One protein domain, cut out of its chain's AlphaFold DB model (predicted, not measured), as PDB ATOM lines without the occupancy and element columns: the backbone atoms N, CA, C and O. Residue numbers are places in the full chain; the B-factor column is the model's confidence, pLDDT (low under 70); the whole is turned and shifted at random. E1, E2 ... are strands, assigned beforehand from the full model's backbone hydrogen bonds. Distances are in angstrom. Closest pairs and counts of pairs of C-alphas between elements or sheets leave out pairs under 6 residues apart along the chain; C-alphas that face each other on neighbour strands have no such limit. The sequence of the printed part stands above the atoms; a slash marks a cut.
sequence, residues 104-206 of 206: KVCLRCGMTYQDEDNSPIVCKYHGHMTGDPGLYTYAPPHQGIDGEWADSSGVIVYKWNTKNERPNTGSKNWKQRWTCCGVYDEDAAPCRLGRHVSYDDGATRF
ATOM      1  N   LYS A 104      -0.848  29.443   7.229       87.88
ATOM      2  CA  LYS A 104      -1.328  29.946   8.525       87.88
ATOM      3  C   LYS A 104      -0.588  29.267   9.671       87.88
ATOM      4  O   LYS A 104      -0.225  28.098   9.578       87.88
ATOM      5  N   VAL A 105      -0.389  29.965  10.788       90.25
ATOM      6  CA  VAL A 105       0.210  29.385  12.004       90.25
ATOM      7  C   VAL A 105      -0.891  28.970  12.976       90.25
ATOM      8  O   VAL A 105      -1.781  29.755  13.298       90.25
ATOM      9  N   CYS A 106      -0.838  27.726  13.449       90.12
ATOM     10  CA  CYS A 106      -1.816  27.187  14.384       90.12
ATOM     11  C   CYS A 106      -1.577  27.697  15.814       90.12
ATOM     12  O   CYS A 106      -0.504  27.489  16.374       90.12
ATOM     13  N   LEU A 107      -2.608  28.246  16.458       88.00
ATOM     14  CA  LEU A 107      -2.552  28.761  17.836       88.00
ATOM     15  C   LEU A 107      -2.348  27.672  18.898       88.00
ATOM     16  O   LEU A 107      -1.857  27.946  19.987       88.00
ATOM     17  N   ARG A 108      -2.718  26.426  18.585       89.75
ATOM     18  CA  ARG A 108      -2.667  25.310  19.541       89.75
ATOM     19  C   ARG A 108      -1.324  24.591  19.556       89.75
ATOM     20  O   ARG A 108      -0.853  24.209  20.618       89.75
ATOM     21  N   CYS A 109      -0.749  24.349  18.377       90.12
ATOM     22  CA  CYS A 109       0.483  23.566  18.226       90.12
ATOM     23  C   CYS A 109       1.669  24.369  17.681       90.12
ATOM     24  O   CYS A 109       2.758  23.820  17.579       90.12
ATOM     25  N   GLY A 110       1.468  25.626  17.271       89.81
ATOM     26  CA  GLY A 110       2.509  26.471  16.676       89.81
ATOM     27  C   GLY A 110       2.937  26.071  15.260       89.81
ATOM     28  O   GLY A 110       3.689  26.802  14.623       89.81
ATOM     29  N   MET A 111       2.459  24.937  14.738       91.69
ATOM     30  CA  MET A 111       2.805  24.472  13.395       91.69
ATOM     31  C   MET A 111       2.116  25.309  12.322       91.69
ATOM     32  O   MET A 111       0.971  25.739  12.478       91.69
ATOM     33  N   THR A 112       2.813  25.489  11.209       92.94
ATOM     34  CA  THR A 112       2.265  26.105  10.003       92.94
ATOM     35  C   THR A 112       1.439  25.088   9.213       92.94
ATOM     36  O   THR A 112       1.832  23.925   9.120       92.94
ATOM     37  N   TYR A 113       0.299  25.502   8.664       90.25
ATOM     38  CA  TYR A 113      -0.621  24.644   7.919       90.25
ATOM     39  C   TYR A 113      -1.313  25.409   6.780       90.25
ATOM     40  O   TYR A 113      -1.330  26.641   6.775       90.25
ATOM     41  N   GLN A 114      -1.882  24.659   5.838       89.88
ATOM     42  CA  GLN A 114      -2.768  25.158   4.785       89.88
ATOM     43  C   GLN A 114      -4.186  24.619   4.999       89.88
ATOM     44  O   GLN A 114      -4.351  23.534   5.572       89.88
ATOM     45  N   ASP A 115      -5.212  25.364   4.585       86.69
ATOM     46  CA  ASP A 115      -6.600  24.972   4.853       86.69
ATOM     47  C   ASP A 115      -7.003  23.703   4.084       86.69
ATOM     48  O   ASP A 115      -7.793  22.911   4.606       86.69
ATOM     49  N   GLU A 116      -6.392  23.423   2.927       88.44
ATOM     50  CA  GLU A 116      -6.623  22.188   2.163       88.44
ATOM     51  C   GLU A 116      -6.165  20.931   2.917       88.44
ATOM     52  O   GLU A 116      -6.787  19.871   2.807       88.44
ATOM     53  N   ASP A 117      -5.114  21.061   3.728       87.19
ATOM     54  CA  ASP A 117      -4.565  19.978   4.546       87.19
ATOM     55  C   ASP A 117      -5.236  19.897   5.933       87.19
ATOM     56  O   ASP A 117      -4.996  18.969   6.719       87.19
ATOM     57  N   ASN A 118      -6.105  20.860   6.264       90.00
ATOM     58  CA  ASN A 118      -6.724  20.952   7.576       90.00
ATOM     59  C   ASN A 118      -7.873  19.943   7.717       90.00
ATOM     60  O   ASN A 118      -8.968  20.090   7.168       90.00
ATOM     61  N   SER A 119      -7.658  18.916   8.536       88.94
ATOM     62  CA  SER A 119      -8.649  17.878   8.825       88.94
ATOM     63  C   SER A 119      -8.958  17.782  10.324       88.94
ATOM     64  O   SER A 119      -8.187  18.270  11.147       88.94
ATOM     65  N   PRO A 120     -10.067  17.135  10.736       88.81
ATOM     66  CA  PRO A 120     -10.451  17.027  12.148       88.81
ATOM     67  C   PRO A 120      -9.445  16.342  13.083       88.81
ATOM     68  O   PRO A 120      -9.678  16.339  14.287       88.81
ATOM     69  N   ILE A 121      -8.371  15.745  12.560       91.44
ATOM     70  CA  ILE A 121      -7.422  14.930  13.332       91.44
ATOM     71  C   ILE A 121      -5.949  15.318  13.131       91.44
ATOM     72  O   ILE A 121      -5.080  14.694  13.737       91.44
ATOM     73  N   VAL A 122      -5.645  16.298  12.274       94.00
ATOM     74  CA  VAL A 122      -4.260  16.592  11.860       94.00
ATOM     75  C   VAL A 122      -3.482  17.386  12.914       94.00
ATOM     76  O   VAL A 122      -2.297  17.141  13.132       94.00
ATOM     77  N   CYS A 123      -4.153  18.286  13.635       92.94
ATOM     78  CA  CYS A 123      -3.539  19.083  14.685       92.94
ATOM     79  C   CYS A 123      -3.429  18.253  15.963       92.94
ATOM     80  O   CYS A 123      -4.443  17.904  16.570       92.94
ATOM     81  N   LYS A 124      -2.197  17.966  16.384       94.88
ATOM     82  CA  LYS A 124      -1.886  17.307  17.656       94.88
ATOM     83  C   LYS A 124      -1.420  18.362  18.647       94.88
ATOM     84  O   LYS A 124      -0.466  19.077  18.357       94.88
ATOM     85  N   TYR A 125      -2.092  18.488  19.785       93.81
ATOM     86  CA  TYR A 125      -1.784  19.551  20.745       93.81
ATOM     87  C   TYR A 125      -2.124  19.165  22.190       93.81
ATOM     88  O   TYR A 125      -2.993  18.328  22.449       93.81
ATOM     89  N   HIS A 126      -1.439  19.811  23.130       93.31
ATOM     90  CA  HIS A 126      -1.896  19.971  24.507       93.31
ATOM     91  C   HIS A 126      -2.693  21.272  24.573       93.31
ATOM     92  O   HIS A 126      -2.259  22.265  24.000       93.31
ATOM     93  N   GLY A 127      -3.861  21.291  25.220       88.62
ATOM     94  CA  GLY A 127      -4.660  22.518  25.352       88.62
ATOM     95  C   GLY A 127      -6.166  22.345  25.238       88.62
ATOM     96  O   GLY A 127      -6.707  21.236  25.308       88.62
ATOM     97  N   HIS A 128      -6.859  23.471  25.089       80.88
ATOM     98  CA  HIS A 128      -8.314  23.530  25.062       80.88
ATOM     99  C   HIS A 128      -8.873  23.555  23.630       80.88
ATOM    100  O   HIS A 128      -8.183  23.860  22.658       80.88
ATOM    101  N   MET A 129     -10.154  23.207  23.473       72.44
ATOM    102  CA  MET A 129     -10.823  23.213  22.160       72.44
ATOM    103  C   MET A 129     -11.036  24.631  21.609       72.44
ATOM    104  O   MET A 129     -11.313  24.790  20.428       72.44
ATOM    105  N   THR A 130     -10.883  25.663  22.434       75.06
ATOM    106  CA  THR A 130     -11.055  27.077  22.065       75.06
ATOM    107  C   THR A 130      -9.861  27.668  21.321       75.06
ATOM    108  O   THR A 130      -9.995  28.741  20.753       75.06
ATOM    109  N   GLY A 131      -8.719  26.972  21.268       75.50
ATOM    110  CA  GLY A 131      -7.484  27.524  20.695       75.50
ATOM    111  C   GLY A 131      -6.416  27.839  21.737       75.50
ATOM    112  O   GLY A 131      -5.264  28.010  21.359       75.50
ATOM    113  N   ASP A 132      -6.771  27.829  23.025       81.88
ATOM    114  CA  ASP A 132      -5.817  28.069  24.105       81.88
ATOM    115  C   ASP A 132      -4.807  26.913  24.202       81.88
ATOM    116  O   ASP A 132      -5.224  25.750  24.358       81.88
ATOM    117  N   PRO A 133      -3.493  27.193  24.114       81.62
ATOM    118  CA  PRO A 133      -2.470  26.171  24.257       81.62
ATOM    119  C   PRO A 133      -2.485  25.602  25.678       81.62
ATOM    120  O   PRO A 133      -2.835  26.265  26.656       81.62
ATOM    121  N   GLY A 134      -2.114  24.332  25.794       85.25
ATOM    122  CA  GLY A 134      -1.908  23.683  27.079       85.25
ATOM    123  C   GLY A 134      -0.772  24.372  27.815       85.25
ATOM    124  O   GLY A 134       0.226  24.748  27.208       85.25
ATOM    125  N   LEU A 135      -0.927  24.529  29.126       88.50
ATOM    126  CA  LEU A 135       0.133  25.064  29.969       88.50
ATOM    127  C   LEU A 135       0.771  23.907  30.724       88.50
ATOM    128  O   LEU A 135       0.070  23.131  31.381       88.50
ATOM    129  N   TYR A 136       2.092  23.815  30.643       90.19
ATOM    130  CA  TYR A 136       2.880  23.002  31.551       90.19
ATOM    131  C   TYR A 136       3.218  23.860  32.770       90.19
ATOM    132  O   TYR A 136       4.001  24.805  32.692       90.19
ATOM    133  N   THR A 137       2.528  23.625  33.886       89.69
ATOM    134  CA  THR A 137       2.642  24.491  35.066       89.69
ATOM    135  C   THR A 137       2.471  23.716  36.360       89.69
ATOM    136  O   THR A 137       1.926  22.610  36.382       89.69
ATOM    137  N   TYR A 138       2.937  24.312  37.457       83.31
ATOM    138  CA  TYR A 138       2.695  23.797  38.794       83.31
ATOM    139  C   TYR A 138       1.207  23.885  39.114       83.31
ATOM    140  O   TYR A 138       0.633  24.972  39.188       83.31
ATOM    141  N   ALA A 139       0.595  22.730  39.339       77.38
ATOM    142  CA  ALA A 139      -0.794  22.631  39.744       77.38
ATOM    143  C   ALA A 139      -0.893  21.964  41.124       77.38
ATOM    144  O   ALA A 139      -0.083  21.083  41.447       77.38
ATOM    145  N   PRO A 140      -1.887  22.346  41.950       72.50
ATOM    146  CA  PRO A 140      -2.169  21.622  43.178       72.50
ATOM    147  C   PRO A 140      -2.520  20.165  42.852       72.50
ATOM    148  O   PRO A 140      -3.143  19.908  41.815       72.50
ATOM    149  N   PRO A 141      -2.170  19.202  43.720       65.44
ATOM    150  CA  PRO A 141      -2.551  17.810  43.515       65.44
ATOM    151  C   PRO A 141      -4.072  17.713  43.340       65.44
ATOM    152  O   PRO A 141      -4.830  18.358  44.076       65.44
ATOM    153  N   HIS A 142      -4.532  16.935  42.353       58.56
ATOM    154  CA  HIS A 142      -5.949  16.597  42.265       58.56
ATOM    155  C   HIS A 142      -6.315  15.909  43.572       58.56
ATOM    156  O   HIS A 142      -5.622  14.990  44.019       58.56
ATOM    157  N   GLN A 143      -7.364  16.424  44.211       54.34
ATOM    158  CA  GLN A 143      -7.843  15.956  45.505       54.34
ATOM    159  C   GLN A 143      -8.076  14.435  45.417       54.34
ATOM    160  O   GLN A 143      -9.072  13.997  44.852       54.34
ATOM    161  N   GLY A 144      -7.130  13.642  45.932       52.12
ATOM    162  CA  GLY A 144      -7.252  12.189  46.074       52.12
ATOM    163  C   GLY A 144      -6.543  11.275  45.062       52.12
ATOM    164  O   GLY A 144      -6.762  10.076  45.171       52.12
ATOM    165  N   ILE A 145      -5.723  11.755  44.112       47.72
ATOM    166  CA  ILE A 145      -5.084  10.847  43.115       47.72
ATOM    167  C   ILE A 145      -3.554  10.987  43.020       47.72
ATOM    168  O   ILE A 145      -2.863  10.008  42.766       47.72
ATOM    169  N   ASP A 146      -2.987  12.161  43.296       50.53
ATOM    170  CA  ASP A 146      -1.561  12.423  43.006       50.53
ATOM    171  C   ASP A 146      -0.590  12.154  44.171       50.53
ATOM    172  O   ASP A 146       0.579  12.573  44.144       50.53
ATOM    173  N   GLY A 147      -1.085  11.485  45.212       47.12
ATOM    174  CA  GLY A 147      -0.319  11.073  46.379       47.12
ATOM    175  C   GLY A 147      -0.549   9.599  46.662       47.12
ATOM    176  O   GLY A 147      -1.639   9.074  46.466       47.12
ATOM    177  N   GLU A 148       0.486   8.939  47.137       47.62
ATOM    178  CA  GLU A 148       0.456   7.588  47.668       47.62
ATOM    179  C   GLU A 148      -0.410   7.580  48.942       47.62
ATOM    180  O   GLU A 148       0.078   7.769  50.050       47.62
ATOM    181  N   TRP A 149      -1.731   7.450  48.794       50.16
ATOM    182  CA  TRP A 149      -2.673   7.299  49.917       50.16
ATOM    183  C   TRP A 149      -3.083   5.846  50.105       50.16
ATOM    184  O   TRP A 149      -4.183   5.553  50.556       50.16
ATOM    185  N   ALA A 150      -2.185   4.943  49.747       42.84
ATOM    186  CA  ALA A 150      -2.224   3.574  50.177       42.84
ATOM    187  C   ALA A 150      -1.083   3.451  51.194       42.84
ATOM    188  O   ALA A 150       0.090   3.518  50.831       42.84
ATOM    189  N   ASP A 151      -1.406   3.187  52.460       45.16
ATOM    190  CA  ASP A 151      -0.570   2.196  53.136       45.16
ATOM    191  C   ASP A 151      -0.567   0.927  52.253       45.16
ATOM    192  O   ASP A 151      -1.342   0.804  51.301       45.16
ATOM    193  N   SER A 152       0.287  -0.053  52.510       48.09
ATOM    194  CA  SER A 152       0.334  -1.291  51.711       48.09
ATOM    195  C   SER A 152      -1.014  -2.053  51.584       48.09
ATOM    196  O   SER A 152      -1.042  -3.123  50.984       48.09
ATOM    197  N   SER A 153      -2.119  -1.529  52.138       43.03
ATOM    198  CA  SER A 153      -3.501  -1.990  52.009       43.03
ATOM    199  C   SER A 153      -4.275  -1.476  50.777       43.03
ATOM    200  O   SER A 153      -5.307  -2.060  50.449       43.03
ATOM    201  N   GLY A 154      -3.833  -0.418  50.079       39.34
ATOM    202  CA  GLY A 154      -4.536   0.083  48.881       39.34
ATOM    203  C   GLY A 154      -5.822   0.885  49.147       39.34
ATOM    204  O   GLY A 154      -6.560   1.183  48.207       39.34
ATOM    205  N   VAL A 155      -6.114   1.244  50.401       38.22
ATOM    206  CA  VAL A 155      -7.324   1.992  50.782       38.22
ATOM    207  C   VAL A 155      -7.032   3.491  50.832       38.22
ATOM    208  O   VAL A 155      -6.241   3.928  51.660       38.22
ATOM    209  N   ILE A 156      -7.734   4.294  50.016       46.91
ATOM    210  CA  ILE A 156      -7.712   5.767  50.103       46.91
ATOM    211  C   ILE A 156      -8.389   6.179  51.413       46.91
ATOM    212  O   ILE A 156      -9.604   6.383  51.486       46.91
ATOM    213  N   VAL A 157      -7.607   6.274  52.484       43.03
ATOM    214  CA  VAL A 157      -8.108   6.760  53.765       43.03
ATOM    215  C   VAL A 157      -8.222   8.275  53.664       43.03
ATOM    216  O   VAL A 157      -7.216   8.985  53.663       43.03
ATOM    217  N   TYR A 158      -9.453   8.795  53.636       43.94
ATOM    218  CA  TYR A 158      -9.726  10.191  53.980       43.94
ATOM    219  C   TYR A 158      -9.389  10.390  55.459       43.94
ATOM    220  O   TYR A 158     -10.272  10.463  56.315       43.94
ATOM    221  N   LYS A 159      -8.097  10.431  55.797       43.28
ATOM    222  CA  LYS A 159      -7.666  10.772  57.142       43.28
ATOM    223  C   LYS A 159      -7.877  12.270  57.269       43.28
ATOM    224  O   LYS A 159      -7.015  13.074  56.918       43.28
ATOM    225  N   TRP A 160      -9.081  12.632  57.698       42.47
ATOM    226  CA  TRP A 160      -9.458  13.981  58.089       42.47
ATOM    227  C   TRP A 160      -8.657  14.343  59.343       42.47
ATOM    228  O   TRP A 160      -9.175  14.366  60.455       42.47
ATOM    229  N   ASN A 161      -7.350  14.551  59.183       42.91
ATOM    230  CA  ASN A 161      -6.533  15.116  60.237       42.91
ATOM    231  C   ASN A 161      -7.099  16.514  60.519       42.91
ATOM    232  O   ASN A 161      -7.441  17.253  59.594       42.91
ATOM    233  N   THR A 162      -7.318  16.777  61.806       48.41
ATOM    234  CA  THR A 162      -7.648  18.052  62.461       48.41
ATOM    235  C   THR A 162      -7.768  19.265  61.530       48.41
ATOM    236  O   THR A 162      -6.817  19.626  60.848       48.41
ATOM    237  N   LYS A 163      -8.929  19.947  61.573       49.81
ATOM    238  CA  LYS A 163      -9.397  21.077  60.725       49.81
ATOM    239  C   LYS A 163      -8.342  22.111  60.273       49.81
ATOM    240  O   LYS A 163      -8.554  22.763  59.255       49.81
ATOM    241  N   ASN A 164      -7.241  22.253  61.005       54.34
ATOM    242  CA  ASN A 164      -6.217  23.273  60.808       54.34
ATOM    243  C   ASN A 164      -4.923  22.758  60.145       54.34
ATOM    244  O   ASN A 164      -4.075  23.568  59.792       54.34
ATOM    245  N   GLU A 165      -4.767  21.450  59.935       51.44
ATOM    246  CA  GLU A 165      -3.549  20.845  59.383       51.44
ATOM    247  C   GLU A 165      -3.905  19.915  58.227       51.44
ATOM    248  O   GLU A 165      -3.808  18.694  58.331       51.44
ATOM    249  N   ARG A 166      -4.348  20.489  57.103       54.50
ATOM    250  CA  ARG A 166      -4.485  19.711  55.869       54.50
ATOM    251  C   ARG A 166      -3.083  19.403  55.338       54.50
ATOM    252  O   ARG A 166      -2.403  20.329  54.880       54.50
ATOM    253  N   PRO A 167      -2.636  18.134  55.344       51.12
ATOM    254  CA  PRO A 167      -1.448  17.768  54.597       51.12
ATOM    255  C   PRO A 167      -1.753  18.092  53.132       51.12
ATOM    256  O   PRO A 167      -2.830  17.767  52.635       51.12
ATOM    257  N   ASN A 168      -0.834  18.752  52.436       52.03
ATOM    258  CA  ASN A 168      -0.899  18.965  50.985       52.03
ATOM    259  C   ASN A 168      -1.743  20.143  50.460       52.03
ATOM    260  O   ASN A 168      -1.951  20.236  49.252       52.03
ATOM    261  N   THR A 169      -2.145  21.106  51.298       55.31
ATOM    262  CA  THR A 169      -2.768  22.365  50.815       55.31
ATOM    263  C   THR A 169      -1.782  23.484  50.464       55.31
ATOM    264  O   THR A 169      -2.204  24.539  49.998       55.31
ATOM    265  N   GLY A 170      -0.479  23.289  50.681       62.78
ATOM    266  CA  GLY A 170       0.550  24.290  50.365       62.78
ATOM    267  C   GLY A 170       1.140  24.150  48.958       62.78
ATOM    268  O   GLY A 170       1.242  23.035  48.443       62.78
ATOM    269  N   SER A 171       1.626  25.264  48.393       65.25
ATOM    270  CA  SER A 171       2.355  25.317  47.108       65.25
ATOM    271  C   SER A 171       3.569  24.386  47.048       65.25
ATOM    272  O   SER A 171       3.927  23.907  45.980       65.25
ATOM    273  N   LYS A 172       4.145  24.044  48.207       68.81
ATOM    274  CA  LYS A 172       5.216  23.044  48.347       68.81
ATOM    275  C   LYS A 172       4.853  21.651  47.810       68.81
ATOM    276  O   LYS A 172       5.755  20.882  47.519       68.81
ATOM    277  N   ASN A 173       3.564  21.319  47.712       68.12
ATOM    278  CA  ASN A 173       3.090  20.023  47.209       68.12
ATOM    279  C   ASN A 173       2.601  20.099  45.760       68.12
ATOM    280  O   ASN A 173       2.043  19.127  45.249       68.12
ATOM    281  N   TRP A 174       2.739  21.257  45.113       76.94
ATOM    282  CA  TRP A 174       2.385  21.395  43.711       76.94
ATOM    283  C   TRP A 174       3.414  20.658  42.866       76.94
ATOM    284  O   TRP A 174       4.611  20.676  43.153       76.94
ATOM    285  N   LYS A 175       2.936  20.023  41.805       80.75
ATOM    286  CA  LYS A 175       3.766  19.310  40.838       80.75
ATOM    287  C   LYS A 175       3.521  19.919  39.461       80.75
ATOM    288  O   LYS A 175       2.395  20.334  39.172       80.75
ATOM    289  N   GLN A 176       4.563  20.003  38.638       87.56
ATOM    290  CA  GLN A 176       4.411  20.439  37.251       87.56
ATOM    291  C   GLN A 176       3.705  19.365  36.448       87.56
ATOM    292  O   GLN A 176       4.041  18.191  36.556       87.56
ATOM    293  N   ARG A 177       2.715  19.767  35.662       88.69
ATOM    294  CA  ARG A 177       2.034  18.879  34.728       88.69
ATOM    295  C   ARG A 177       1.329  19.674  33.651       88.69
ATOM    296  O   ARG A 177       1.014  20.854  33.828       88.69
ATOM    297  N   TRP A 178       0.989  18.988  32.574       90.94
ATOM    298  CA  TRP A 178       0.087  19.508  31.561       90.94
ATOM    299  C   TRP A 178      -1.315  19.709  32.136       90.94
ATOM    300  O   TRP A 178      -1.942  18.766  32.620       90.94
ATOM    301  N   THR A 179      -1.855  20.924  32.043       86.31
ATOM    302  CA  THR A 179      -3.206  21.239  32.552       86.31
ATOM    303  C   THR A 179      -4.320  20.469  31.843       86.31
ATOM    304  O   THR A 179      -5.382  20.246  32.419       86.31
ATOM    305  N   CYS A 180      -4.100  20.041  30.600       87.19
ATOM    306  CA  CYS A 180      -5.115  19.389  29.775       87.19
ATOM    307  C   CYS A 180      -5.288  17.883  30.026       87.19
ATOM    308  O   CYS A 180      -6.379  17.369  29.764       87.19
ATOM    309  N   CYS A 181      -4.249  17.182  30.487       87.38
ATOM    310  CA  CYS A 181      -4.255  15.725  30.700       87.38
ATOM    311  C   CYS A 181      -3.652  15.280  32.037       87.38
ATOM    312  O   CYS A 181      -3.774  14.114  32.394       87.38
ATOM    313  N   GLY A 182      -3.010  16.182  32.779       86.69
ATOM    314  CA  GLY A 182      -2.388  15.882  34.064       86.69
ATOM    315  C   GLY A 182      -1.069  15.111  33.973       86.69
ATOM    316  O   GLY A 182      -0.551  14.710  35.011       86.69
ATOM    317  N   VAL A 183      -0.514  14.910  32.773       90.25
ATOM    318  CA  VAL A 183       0.773  14.225  32.596       90.25
ATOM    319  C   VAL A 183       1.907  15.088  33.147       90.25
ATOM    320  O   VAL A 183       1.989  16.277  32.843       90.25
ATOM    321  N   TYR A 184       2.760  14.473  33.967       89.00
ATOM    322  CA  TYR A 184       3.877  15.124  34.657       89.00
ATOM    323  C   TYR A 184       5.096  15.369  33.766       89.00
ATOM    324  O   TYR A 184       5.904  16.235  34.077       89.00
ATOM    325  N   ASP A 185       5.227  14.620  32.678       91.38
ATOM    326  CA  ASP A 185       6.317  14.763  31.718       91.38
ATOM    327  C   ASP A 185       6.082  15.976  30.801       91.38
ATOM    328  O   ASP A 185       5.019  16.097  30.185       91.38
ATOM    329  N   GLU A 186       7.057  16.884  30.742       92.31
ATOM    330  CA  GLU A 186       7.024  18.068  29.877       92.31
ATOM    331  C   GLU A 186       7.074  17.664  28.400       92.31
ATOM    332  O   GLU A 186       6.296  18.183  27.600       92.31
ATOM    333  N   ASP A 187       7.864  16.642  28.064       93.12
ATOM    334  CA  ASP A 187       8.051  16.145  26.697       93.12
ATOM    335  C   ASP A 187       6.952  15.158  26.263       93.12
ATOM    336  O   ASP A 187       7.031  14.512  25.211       93.12
ATOM    337  N   ALA A 188       5.887  15.035  27.062       92.69
ATOM    338  CA  ALA A 188       4.778  14.142  26.780       92.69
ATOM    339  C   ALA A 188       4.152  14.425  25.410       92.69
ATOM    340  O   ALA A 188       3.827  15.566  25.062       92.69
ATOM    341  N   ALA A 189       3.869  13.351  24.670       93.94
ATOM    342  CA  ALA A 189       3.168  13.445  23.398       93.94
ATOM    343  C   ALA A 189       1.829  14.206  23.545       93.94
ATOM    344  O   ALA A 189       1.141  14.052  24.563       93.94
ATOM    345  N   PRO A 190       1.418  14.994  22.533       93.69
ATOM    346  CA  PRO A 190       0.187  15.771  22.604       93.69
ATOM    347  C   PRO A 190      -1.038  14.900  22.893       93.69
ATOM    348  O   PRO A 190      -1.261  13.885  22.231       93.69
ATOM    349  N   CYS A 191      -1.859  15.303  23.863       93.31
ATOM    350  CA  CYS A 191      -2.948  14.456  24.355       93.31
ATOM    351  C   CYS A 191      -4.279  14.617  23.595       93.31
ATOM    352  O   CYS A 191      -5.263  13.963  23.945       93.31
ATOM    353  N   ARG A 192      -4.361  15.521  22.607       91.88
ATOM    354  CA  ARG A 192      -5.580  15.795  21.825       91.88
ATOM    355  C   ARG A 192      -5.294  15.896  20.332       91.88
ATOM    356  O   ARG A 192      -4.189  16.246  19.919       91.88
ATOM    357  N   LEU A 193      -6.336  15.621  19.549       93.06
ATOM    358  CA  LEU A 193      -6.383  15.760  18.095       93.06
ATOM    359  C   LEU A 193      -7.473  16.766  17.705       93.06
ATOM    360  O   LEU A 193      -8.481  16.892  18.405       93.06
ATOM    361  N   GLY A 194      -7.290  17.473  16.593       91.06
ATOM    362  CA  GLY A 194      -8.265  18.438  16.094       91.06
ATOM    363  C   GLY A 194      -7.905  19.023  14.731       91.06
ATOM    364  O   GLY A 194      -6.925  18.626  14.104       91.06
ATOM    365  N   ARG A 195      -8.683  20.023  14.304       91.50
ATOM    366  CA  ARG A 195      -8.294  20.952  13.234       91.50
ATOM    367  C   ARG A 195      -7.236  21.931  13.734       91.50
ATOM    368  O   ARG A 195      -7.215  22.266  14.924       91.50
ATOM    369  N   HIS A 196      -6.389  22.402  12.829       90.62
ATOM    370  CA  HIS A 196      -5.601  23.602  13.083       90.62
ATOM    371  C   HIS A 196      -6.528  24.818  13.169       90.62
ATOM    372  O   HIS A 196      -7.570  24.851  12.510       90.62
ATOM    373  N   VAL A 197      -6.162  25.780  14.017       88.31
ATOM    374  CA  VAL A 197      -6.932  27.005  14.265       88.31
ATOM    375  C   VAL A 197      -5.987  28.191  14.216       88.31
ATOM    376  O   VAL A 197      -4.931  28.151  14.845       88.31
ATOM    377  N   SER A 198      -6.384  29.238  13.508       86.44
ATOM    378  CA  SER A 198      -5.709  30.534  13.449       86.44
ATOM    379  C   SER A 198      -6.745  31.638  13.661       86.44
ATOM    380  O   SER A 198      -7.939  31.385  13.539       86.44
ATOM    381  N   TYR A 199      -6.311  32.857  13.986       77.31
ATOM    382  CA  TYR A 199      -7.226  34.005  14.092       77.31
ATOM    383  C   TYR A 199      -7.842  34.421  12.740       77.31
ATOM    384  O   TYR A 199      -8.727  35.270  12.722       77.31
ATOM    385  N   ASP A 200      -7.373  33.847  11.627       67.38
ATOM    386  CA  ASP A 200      -7.693  34.253  10.253       67.38
ATOM    387  C   ASP A 200      -8.459  33.151   9.490       67.38
ATOM    388  O   ASP A 200      -8.299  32.935   8.287       67.38
ATOM    389  N   ASP A 201      -9.284  32.382  10.201       59.12
ATOM    390  CA  ASP A 201     -10.115  31.315   9.634       59.12
ATOM    391  C   ASP A 201     -11.398  31.832   8.954       59.12
ATOM    392  O   ASP A 201     -12.252  31.043   8.557       59.12
ATOM    393  N   GLY A 202     -11.551  33.155   8.789       54.47
ATOM    394  CA  GLY A 202     -12.669  33.787   8.071       54.47
ATOM    395  C   GLY A 202     -14.058  33.541   8.686       54.47
ATOM    396  O   GLY A 202     -15.053  34.078   8.197       54.47
ATOM    397  N   ALA A 203     -14.134  32.769   9.774       50.53
ATOM    398  CA  ALA A 203     -15.360  32.267  10.388       50.53
ATOM    399  C   ALA A 203     -15.971  33.224  11.426       50.53
ATOM    400  O   ALA A 203     -16.975  32.898  12.058       50.53
ATOM    401  N   THR A 204     -15.420  34.430  11.584       39.72
ATOM    402  CA  THR A 204     -16.050  35.527  12.335       39.72
ATOM    403  C   THR A 204     -16.338  36.719  11.423       39.72
ATOM    404  O   THR A 204     -15.683  37.756  11.467       39.72
ATOM    405  N   ARG A 205     -17.378  36.582  10.596       35.59
ATOM    406  CA  ARG A 205     -18.172  37.725  10.127       35.59
ATOM    407  C   ARG A 205     -19.500  37.685  10.886       35.59
ATOM    408  O   ARG A 205     -20.264  36.739  10.708       35.59
ATOM    409  N   PHE A 206     -19.684  38.639  11.799       34.31
ATOM    410  CA  PHE A 206     -20.921  38.842  12.561       34.31
ATOM    411  C   PHE A 206     -22.058  39.336  11.665       34.31
ATOM    412  O   PHE A 206     -21.756  40.082  10.703       34.31
TER     413      PHE A 206
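This is residues 104 to 206 of the 206 residues of an uncharacterized protein of Physcomitrium patens (UniProt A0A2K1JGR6). Little regular structure: an elongated run of loops with hairpin E2-E3 near mid-length and the pair E1-E4 among loops at one end. A wide loop, residues 140 to 174, makes the other end; residues 150 to 155 and 160 to 166 stick out. The printed part has 103 residues, no named helix and four strands, E1 to E4 in order, in two antiparallel sheets; the class is all strand, with 14 residues in named elements. It is only just extended, close to loose: radius of gyration of the C-alphas 19.5 A, spans 58 by 30 by 21 A.

E2 is residues 136 to 139, 9.0 A, from C-alpha (2.880, 23.002, 31.551); E3, 175 to 178, 10.0 A; E1, 123 to 125, 6.3 A; E4, 192 to 194, 6.9 A, to C-alpha (-8.265, 18.438, 16.094).

E2 and E3 are antiparallel at 136 degrees; N 139 and O 175 are 3.0 A apart. E1 and E4 are antiparallel at 152 degrees; N 123 and O 194 are 2.8 A apart. E1 and E3 are apart.

The printed part has no cut. Links E2-E3 and E3-E4 are long. pLDDT is under 70 at residues 141 to 173 and 200 to 206.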